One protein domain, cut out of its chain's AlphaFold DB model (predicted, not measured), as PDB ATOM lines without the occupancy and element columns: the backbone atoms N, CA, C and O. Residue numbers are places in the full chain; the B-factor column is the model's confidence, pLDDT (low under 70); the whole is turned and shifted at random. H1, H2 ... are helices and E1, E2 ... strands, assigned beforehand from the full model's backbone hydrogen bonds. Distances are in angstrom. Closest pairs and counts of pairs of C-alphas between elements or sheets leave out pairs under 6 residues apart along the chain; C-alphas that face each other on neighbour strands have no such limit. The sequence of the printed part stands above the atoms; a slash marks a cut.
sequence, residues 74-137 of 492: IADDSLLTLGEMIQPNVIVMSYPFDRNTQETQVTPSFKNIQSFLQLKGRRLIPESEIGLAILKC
ATOM      1  N   ILE A  74      27.152   0.470  44.399       71.62
ATOM      2  CA  ILE A  74      28.070  -0.635  44.672       71.62
ATOM      3  C   ILE A  74      28.072  -1.480  43.402       71.62
ATOM      4  O   ILE A  74      27.057  -2.071  43.034       71.62
ATOM      5  N   ALA A  75      29.182  -1.436  42.678       61.69
ATOM      6  CA  ALA A  75      29.400  -2.231  41.489       61.69
ATOM      7  C   ALA A  75      29.679  -3.677  41.913       61.69
ATOM      8  O   ALA A  75      30.830  -4.102  41.960       61.69
ATOM      9  N   ASP A  76      28.615  -4.414  42.227       62.16
ATOM     10  CA  ASP A  76      28.627  -5.866  42.074       62.16
ATOM     11  C   ASP A  76      28.574  -6.199  40.567       62.16
ATOM     12  O   ASP A  76      28.084  -5.398  39.762       62.16
ATOM     13  N   ASP A  77      29.106  -7.369  40.198       54.53
ATOM     14  CA  ASP A  77      29.644  -7.803  38.888       54.53
ATOM     15  C   ASP A  77      28.812  -7.591  37.591       54.53
ATOM     16  O   ASP A  77      29.216  -8.070  36.532       54.53
ATOM     17  N   SER A  78      27.674  -6.889  37.581       56.41
ATOM     18  CA  SER A  78      26.748  -6.925  36.434       56.41
ATOM     19  C   SER A  78      26.123  -5.615  35.950       56.41
ATOM     20  O   SER A  78      25.510  -5.637  34.882       56.41
ATOM     21  N   LEU A  79      26.261  -4.473  36.637       65.69
ATOM     22  CA  LEU A  79      25.420  -3.307  36.292       65.69
ATOM     23  C   LEU A  79      26.129  -2.080  35.726       65.69
ATOM     24  O   LEU A  79      25.444  -1.238  35.151       65.69
ATOM     25  N   LEU A  80      27.454  -1.972  35.833       82.06
ATOM     26  CA  LEU A  80      28.174  -0.835  35.264       82.06
ATOM     27  C   LEU A  80      29.107  -1.256  34.140       82.06
ATOM     28  O   LEU A  80      30.064  -2.007  34.326       82.06
ATOM     29  N   THR A  81      28.849  -0.722  32.954       89.56
ATOM     30  CA  THR A  81      29.746  -0.869  31.817       89.56
ATOM     31  C   THR A  81      30.993  -0.012  32.021       89.56
ATOM     32  O   THR A  81      30.945   1.087  32.576       89.56
ATOM     33  N   LEU A  82      32.126  -0.460  31.478       90.25
ATOM     34  CA  LEU A  82      33.367   0.324  31.470       90.25
ATOM     35  C   LEU A  82      33.171   1.740  30.884       90.25
ATOM     36  O   LEU A  82      33.836   2.686  31.303       90.25
ATOM     37  N   GLY A  83      32.240   1.911  29.938       91.69
ATOM     38  CA  GLY A  83      31.900   3.216  29.364       91.69
ATOM     39  C   GLY A  83      31.281   4.186  30.375       91.69
ATOM     40  O   GLY A  83      31.622   5.369  30.377       91.69
ATOM     41  N   GLU A  84      30.425   3.695  31.270       91.12
ATOM     42  CA  GLU A  84      29.805   4.502  32.329       91.12
ATOM     43  C   GLU A  84      30.838   4.962  33.364       91.12
ATOM     44  O   GLU A  84      30.781   6.093  33.842       91.12
ATOM     45  N   MET A  85      31.866   4.149  33.615       90.44
ATOM     46  CA  MET A  85      32.947   4.471  34.554       90.44
ATOM     47  C   MET A  85      33.841   5.636  34.106       90.44
ATOM     48  O   MET A  85      34.595   6.169  34.919       90.44
ATOM     49  N   ILE A  86      33.802   6.047  32.832       94.06
ATOM     50  CA  ILE A  86      34.593   7.179  32.304       94.06
ATOM     51  C   ILE A  86      33.794   8.491  32.330       94.06
ATOM     52  O   ILE A  86      34.354   9.558  32.076       94.06
ATOM     53  N   GLN A  87      32.497   8.454  32.641       94.38
ATOM     54  CA  GLN A  87      31.663   9.651  32.596       94.38
ATOM     55  C   GLN A  87      32.193  10.754  33.539       94.38
ATOM     56  O   GLN A  87      32.702  10.454  34.624       94.38
ATOM     57  N   PRO A  88      32.072  12.041  33.153       89.75
ATOM     58  CA  PRO A  88      32.700  13.169  33.853       89.75
ATOM     59  C   PRO A  88      32.277  13.308  35.322       89.75
ATOM     60  O   PRO A  88      33.047  13.819  36.127       89.75
ATOM     61  N   ASN A  89      31.106  12.782  35.683       90.06
ATOM     62  CA  ASN A  89      30.549  12.851  37.033       90.06
ATOM     63  C   ASN A  89      30.613  11.522  37.788       90.06
ATOM     64  O   ASN A  89      30.011  11.400  38.846       90.06
ATOM     65  N   VAL A  90      31.317  10.527  37.257       91.69
ATOM     66  CA  VAL A  90      31.481   9.227  37.904       91.69
ATOM     67  C   VAL A  90      32.877   9.151  38.492       91.69
ATOM     68  O   VAL A  90      33.850   9.334  37.759       91.69
ATOM     69  N   ILE A  91      32.994   8.871  39.789       92.94
ATOM     70  CA  ILE A  91      34.274   8.501  40.405       92.94
ATOM     71  C   ILE A  91      34.248   7.026  40.762       92.94
ATOM     72  O   ILE A  91      33.238   6.509  41.229       92.94
ATOM     73  N   VAL A  92      35.370   6.353  40.543       92.94
ATOM     74  CA  VAL A  92      35.529   4.952  40.913       92.94
ATOM     75  C   VAL A  92      36.445   4.907  42.121       92.94
ATOM     76  O   VAL A  92      37.589   5.368  42.060       92.94
ATOM     77  N   MET A  93      35.917   4.402  43.229       92.75
ATOM     78  CA  MET A  93      36.629   4.358  44.495       92.75
ATOM     79  C   MET A  93      37.334   3.013  44.645       92.75
ATOM     80  O   MET A  93      36.761   1.961  44.366       92.75
ATOM     81  N   SER A  94      38.593   3.059  45.071       88.69
ATOM     82  CA  SER A  94      39.342   1.876  45.476       88.69
ATOM     83  C   SER A  94      39.205   1.724  46.981       88.69
ATOM     84  O   SER A  94      39.627   2.595  47.746       88.69
ATOM     85  N   TYR A  95      38.628   0.602  47.393       81.25
ATOM     86  CA  TYR A  95      38.674   0.182  48.780       81.25
ATOM     87  C   TYR A  95      40.008  -0.542  49.000       81.25
ATOM     88  O   TYR A  95      40.300  -1.493  48.266       81.25
ATOM     89  N   PRO A  96      40.874  -0.081  49.917       68.94
ATOM     90  CA  PRO A  96      42.059  -0.845  50.256       68.94
ATOM     91  C   PRO A  96      41.603  -2.165  50.882       68.94
ATOM     92  O   PRO A  96      40.991  -2.168  51.945       68.94
ATOM     93  N   PHE A  97      41.910  -3.287  50.234       64.88
ATOM     94  CA  PHE A  97      41.904  -4.569  50.927       64.88
ATOM     95  C   PHE A  97      42.931  -4.468  52.058       64.88
ATOM     96  O   PHE A  97      44.011  -3.895  51.858       64.88
ATOM     97  N   ASP A  98      42.570  -4.922  53.259       56.28
ATOM     98  CA  ASP A  98      43.418  -4.799  54.441       56.28
ATOM     99  C   ASP A  98      44.855  -5.193  54.103       56.28
ATOM    100  O   ASP A  98      45.085  -6.213  53.456       56.28
ATOM    101  N   ARG A  99      45.834  -4.394  54.549       52.06
ATOM    102  CA  ARG A  99      47.265  -4.499  54.181       52.06
ATOM    103  C   ARG A  99      47.909  -5.873  54.441       52.06
ATOM    104  O   ARG A  99      49.058  -6.081  54.060       52.06
ATOM    105  N   ASN A 100      47.188  -6.778  55.098       55.97
ATOM    106  CA  ASN A 100      47.606  -8.141  55.404       55.97
ATOM    107  C   ASN A 100      47.029  -9.187  54.433       55.97
ATOM    108  O   ASN A 100      47.533 -10.310  54.392       55.97
ATOM    109  N   THR A 101      46.011  -8.841  53.642       50.81
ATOM    110  CA  THR A 101      45.581  -9.661  52.509       50.81
ATOM    111  C   THR A 101      46.612  -9.484  51.404       50.81
ATOM    112  O   THR A 101      46.855  -8.389  50.898       50.81
ATOM    113  N   GLN A 102      47.337 -10.559  51.111       47.22
ATOM    114  CA  GLN A 102      48.339 -10.562  50.053       47.22
ATOM    115  C   GLN A 102      47.687 -10.097  48.735       47.22
ATOM    116  O   GLN A 102      46.542 -10.459  48.463       47.22
ATOM    117  N   GLU A 103      48.420  -9.352  47.892       55.09
ATOM    118  CA  GLU A 103      48.021  -8.906  46.532       55.09
ATOM    119  C   GLU A 103      47.355  -9.996  45.662       55.09
ATOM    120  O   GLU A 103      46.725  -9.705  44.642       55.09
ATOM    121  N   THR A 104      47.512 -11.257  46.054       54.81
ATOM    122  CA  THR A 104      46.924 -12.466  45.490       54.81
ATOM    123  C   THR A 104      45.391 -12.518  45.534       54.81
ATOM    124  O   THR A 104      44.828 -13.264  44.740       54.81
ATOM    125  N   GLN A 105      44.708 -11.746  46.392       58.25
ATOM    126  CA  GLN A 105      43.232 -11.744  46.487       58.25
ATOM    127  C   GLN A 105      42.539 -10.596  45.735       58.25
ATOM    128  O   GLN A 105      41.315 -10.506  45.723       58.25
ATOM    129  N   VAL A 106      43.289  -9.729  45.049       66.25
ATOM    130  CA  VAL A 106      42.674  -8.701  44.200       66.25
ATOM    131  C   VAL A 106      42.004  -9.378  43.007       66.25
ATOM    132  O   VAL A 106      42.685  -9.996  42.180       66.25
ATOM    133  N   THR A 107      40.683  -9.235  42.890       74.94
ATOM    134  CA  THR A 107      39.914  -9.802  41.780       74.94
ATOM    135  C   THR A 107      40.503  -9.362  40.428       74.94
ATOM    136  O   THR A 107      40.851  -8.190  40.242       74.94
ATOM    137  N   PRO A 108      40.634 -10.265  39.434       76.19
ATOM    138  CA  PRO A 108      41.136  -9.907  38.104       76.19
ATOM    139  C   PRO A 108      40.345  -8.762  37.450       76.19
ATOM    140  O   PRO A 108      40.917  -7.942  36.729       76.19
ATOM    141  N   SER A 109      39.042  -8.672  37.746       82.06
ATOM    142  CA  SER A 109      38.162  -7.579  37.322       82.06
ATOM    143  C   SER A 109      38.666  -6.216  37.800       82.06
ATOM    144  O   SER A 109      38.720  -5.279  37.004       82.06
ATOM    145  N   PHE A 110      39.146  -6.111  39.042       86.00
ATOM    146  CA  PHE A 110      39.697  -4.869  39.581       86.00
ATOM    147  C   PHE A 110      40.931  -4.392  38.803       86.00
ATOM    148  O   PHE A 110      40.993  -3.230  38.401       86.00
ATOM    149  N   LYS A 111      41.896  -5.280  38.519       87.75
ATOM    150  CA  LYS A 111      43.108  -4.923  37.748       87.75
ATOM    151  C   LYS A 111      42.768  -4.468  36.326       87.75
ATOM    152  O   LYS A 111      43.380  -3.526  35.815       87.75
ATOM    153  N   ASN A 112      41.774  -5.104  35.705       90.88
ATOM    154  CA  ASN A 112      41.281  -4.722  34.382       90.88
ATOM    155  C   ASN A 112      40.635  -3.331  34.407       90.88
ATOM    156  O   ASN A 112      40.956  -2.495  33.562       90.88
ATOM    157  N   ILE A 113      39.788  -3.056  35.402       90.94
ATOM    158  CA  ILE A 113      39.145  -1.748  35.591       90.94
ATOM    159  C   ILE A 113      40.193  -0.664  35.856       90.94
ATOM    160  O   ILE A 113      40.162   0.388  35.220       90.94
ATOM    161  N   GLN A 114      41.157  -0.926  36.740       92.00
ATOM    162  CA  GLN A 114      42.246   0.000  37.041       92.00
ATOM    163  C   GLN A 114      43.045   0.355  35.781       92.00
ATOM    164  O   GLN A 114      43.226   1.534  35.481       92.00
ATOM    165  N   SER A 115      43.478  -0.658  35.025       92.94
ATOM    166  CA  SER A 115      44.249  -0.468  33.790       92.94
ATOM    167  C   SER A 115      43.441   0.302  32.744       92.94
ATOM    168  O   SER A 115      43.963   1.193  32.074       92.94
ATOM    169  N   PHE A 116      42.148  -0.003  32.625       94.56
ATOM    170  CA  PHE A 116      41.242   0.678  31.712       94.56
ATOM    171  C   PHE A 116      41.046   2.158  32.073       94.56
ATOM    172  O   PHE A 116      41.132   3.019  31.196       94.56
ATOM    173  N   LEU A 117      40.829   2.479  33.352       94.31
ATOM    174  CA  LEU A 117      40.706   3.862  33.818       94.31
ATOM    175  C   LEU A 117      42.009   4.638  33.601       94.31
ATOM    176  O   LEU A 117      41.972   5.739  33.046       94.31
ATOM    177  N   GLN A 118      43.156   4.040  33.939       93.56
ATOM    178  CA  GLN A 118      44.475   4.643  33.729       93.56
ATOM    179  C   GLN A 118      44.741   4.928  32.247       93.56
ATOM    180  O   GLN A 118      45.180   6.027  31.903       93.56
ATOM    181  N   LEU A 119      44.394   3.993  31.353       95.38
ATOM    182  CA  LEU A 119      44.487   4.182  29.900       95.38
ATOM    183  C   LEU A 119      43.650   5.380  29.419       95.38
ATOM    184  O   LEU A 119      44.003   6.043  28.445       95.38
ATOM    185  N   LYS A 120      42.547   5.679  30.108       96.44
ATOM    186  CA  LYS A 120      41.677   6.834  29.843       96.44
ATOM    187  C   LYS A 120      42.102   8.099  30.589       96.44
ATOM    188  O   LYS A 120      41.386   9.095  30.542       96.44
ATOM    189  N   GLY A 121      43.258   8.083  31.254       95.25
ATOM    190  CA  GLY A 121      43.770   9.214  32.022       95.25
ATOM    191  C   GLY A 121      42.962   9.503  33.284       95.25
ATOM    192  O   GLY A 121      42.935  10.648  33.730       95.25
ATOM    193  N   ARG A 122      42.285   8.489  33.838       95.69
ATOM    194  CA  ARG A 122      41.565   8.575  35.109       95.69
ATOM    195  C   ARG A 122      42.206   7.655  36.145       95.69
ATOM    196  O   ARG A 122      42.681   6.574  35.813       95.69
ATOM    197  N   ARG A 123      42.193   8.059  37.410       94.69
ATOM    198  CA  ARG A 123      42.662   7.245  38.535       94.69
ATOM    199  C   ARG A 123      41.500   6.762  39.393       94.69
ATOM    200  O   ARG A 123      40.445   7.393  39.447       94.69
ATOM    201  N   LEU A 124      41.741   5.663  40.099       93.69
ATOM    202  CA  LEU A 124      40.912   5.242  41.221       93.69
ATOM    203  C   LEU A 124      41.149   6.188  42.408       93.69
ATOM    204  O   LEU A 124      42.288   6.593  42.657       93.69
ATOM    205  N   ILE A 125      40.084   6.532  43.134       94.88
ATOM    206  CA  ILE A 125      40.167   7.358  44.347       94.88
ATOM    207  C   ILE A 125      40.213   6.431  45.568       94.88
ATOM    208  O   ILE A 125      39.235   5.721  45.803       94.88
ATOM    209  N   PRO A 126      41.311   6.378  46.340       92.62
ATOM    210  CA  PRO A 126      41.348   5.588  47.563       92.62
ATOM    211  C   PRO A 126      40.428   6.200  48.624       92.62
ATOM    212  O   PRO A 126      40.318   7.421  48.738       92.62
ATOM    213  N   GLU A 127      39.811   5.361  49.452       87.75
ATOM    214  CA  GLU A 127      38.899   5.817  50.512       87.75
ATOM    215  C   GLU A 127      39.540   6.844  51.465       87.75
ATOM    216  O   GLU A 127      38.917   7.835  51.849       87.75
ATOM    217  N   SER A 128      40.823   6.669  51.796       90.81
ATOM    218  CA  SER A 128      41.551   7.594  52.673       90.81
ATOM    219  C   SER A 128      41.633   9.022  52.117       90.81
ATOM    220  O   SER A 128      41.691   9.982  52.891       90.81
ATOM    221  N   GLU A 129      41.595   9.193  50.793       93.44
ATOM    222  CA  GLU A 129      41.575  10.513  50.164       93.44
ATOM    223  C   GLU A 129      40.222  11.205  50.302       93.44
ATOM    224  O   GLU A 129      40.189  12.431  50.376       93.44
ATOM    225  N   ILE A 130      39.127  10.459  50.452       91.44
ATOM    226  CA  ILE A 130      37.806  11.026  50.755       91.44
ATOM    227  C   ILE A 130      37.853  11.712  52.123       91.44
ATOM    228  O   ILE A 130      37.466  12.874  52.256       91.44
ATOM    229  N   GLY A 131      38.419  11.034  53.127       89.25
ATOM    230  CA  GLY A 131      38.628  11.609  54.458       89.25
ATOM    231  C   GLY A 131      39.519  12.857  54.429       89.25
ATOM    232  O   GLY A 131      39.205  13.863  55.067       89.25
ATOM    233  N   LEU A 132      40.600  12.837  53.639       88.69
ATOM    234  CA  LEU A 132      41.472  14.004  53.450       88.69
ATOM    235  C   LEU A 132      40.769  15.158  52.729       88.69
ATOM    236  O   LEU A 132      40.986  16.314  53.095       88.69
ATOM    237  N   ALA A 133      39.931  14.862  51.733       92.88
ATOM    238  CA  ALA A 133      39.165  15.859  50.997       92.88
ATOM    239  C   ALA A 133      38.186  16.595  51.908       92.88
ATOM    240  O   ALA A 133      38.083  17.817  51.820       92.88
ATOM    241  N   ILE A 134      37.523  15.864  52.809       89.06
ATOM    242  CA  ILE A 134      36.636  16.429  53.830       89.06
ATOM    243  C   ILE A 134      37.447  17.304  54.790       89.06
ATOM    244  O   ILE A 134      37.129  18.477  54.973       89.06
ATOM    245  N   LEU A 135      38.537  16.763  55.349       87.81
ATOM    246  CA  LEU A 135      39.355  17.453  56.349       87.81
ATOM    247  C   LEU A 135      39.977  18.752  55.820       87.81
ATOM    248  O   LEU A 135      40.076  19.736  56.550       87.81
ATOM    249  N   LYS A 136      40.422  18.751  54.561       91.69
ATOM    250  CA  LYS A 136      41.060  19.904  53.906       91.69
ATOM    251  C   LYS A 136      40.096  20.725  53.049       91.69
ATOM    252  O   LYS A 136      40.542  21.668  52.401       91.69
ATOM    253  N   CYS A 137      38.816  20.357  53.018       91.75
ATOM    254  CA  CYS A 137      37.771  20.977  52.202       91.75
ATOM    255  C   CYS A 137      38.177  21.160  50.725       91.75
ATOM    256  O   CYS A 137      37.980  22.224  50.147       91.75
TER     257      CYS A 137
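AT A GLANCE: This is residues 74 to 137 of the 492 residues of the protein "Hypothetical protein" of Timema genevievae (UniProt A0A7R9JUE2). A loose frame of loops holds helix H1 near one short strand, E1, while a second helix, H2, lies on the other side of E1 from H1 and sticks out with residues 131 to 137. The long link from E1 to H1 swings out as a loop, and its residues 98 to 104 also stick out. The printed part has 64 residues, with E1, H1 and H2 in that order along the chain; it is mostly helix by class, though under half of the residues are in named elements. It is only just loose, close to compact, with a radius of gyration of the C-alphas of 12.9 A, and spans 33 by 33 by 22 A.

HOW THE PARTS SIT: Start at H1, residues 108 to 119, and look to E1, residues 90 to 94: they are near each other, with 5 pairs of C-alphas within 10 A and no pair within 8 A. E1 pairs with no named strand, but its residues 93 to 94 form a short parallel pairing with residues 125 to 126. Just beyond comes H2, residues 127 to 135; its closest C-alpha to E1 is that of Glu 127, 6.4 A from that of Ser 94. H1 and H2 are apart. In H1 and H2 every O i to N i+4 pair is within hydrogen-bond range.

IN THESE COORDINATES: Find C-alpha 108 at (41.136, -9.907, 38.104); from there H1 runs 16.6 A to C-alpha 119. E1 begins at C-alpha 90, (31.481, 9.227, 37.904), and measures 13.2 A. H2, 13.0 A, ends at C-alpha 135, (39.355, 17.453, 56.349).

THE WHOLE: The two C-alphas farthest apart are those of Thr 104 and Cys 137, 35.3 A. The printed part has no cut. The link from E1 to H1 is long, and that from H1 to H2 is short. Look for pLDDT under 70 at residues 75 to 79 and 96 to 106.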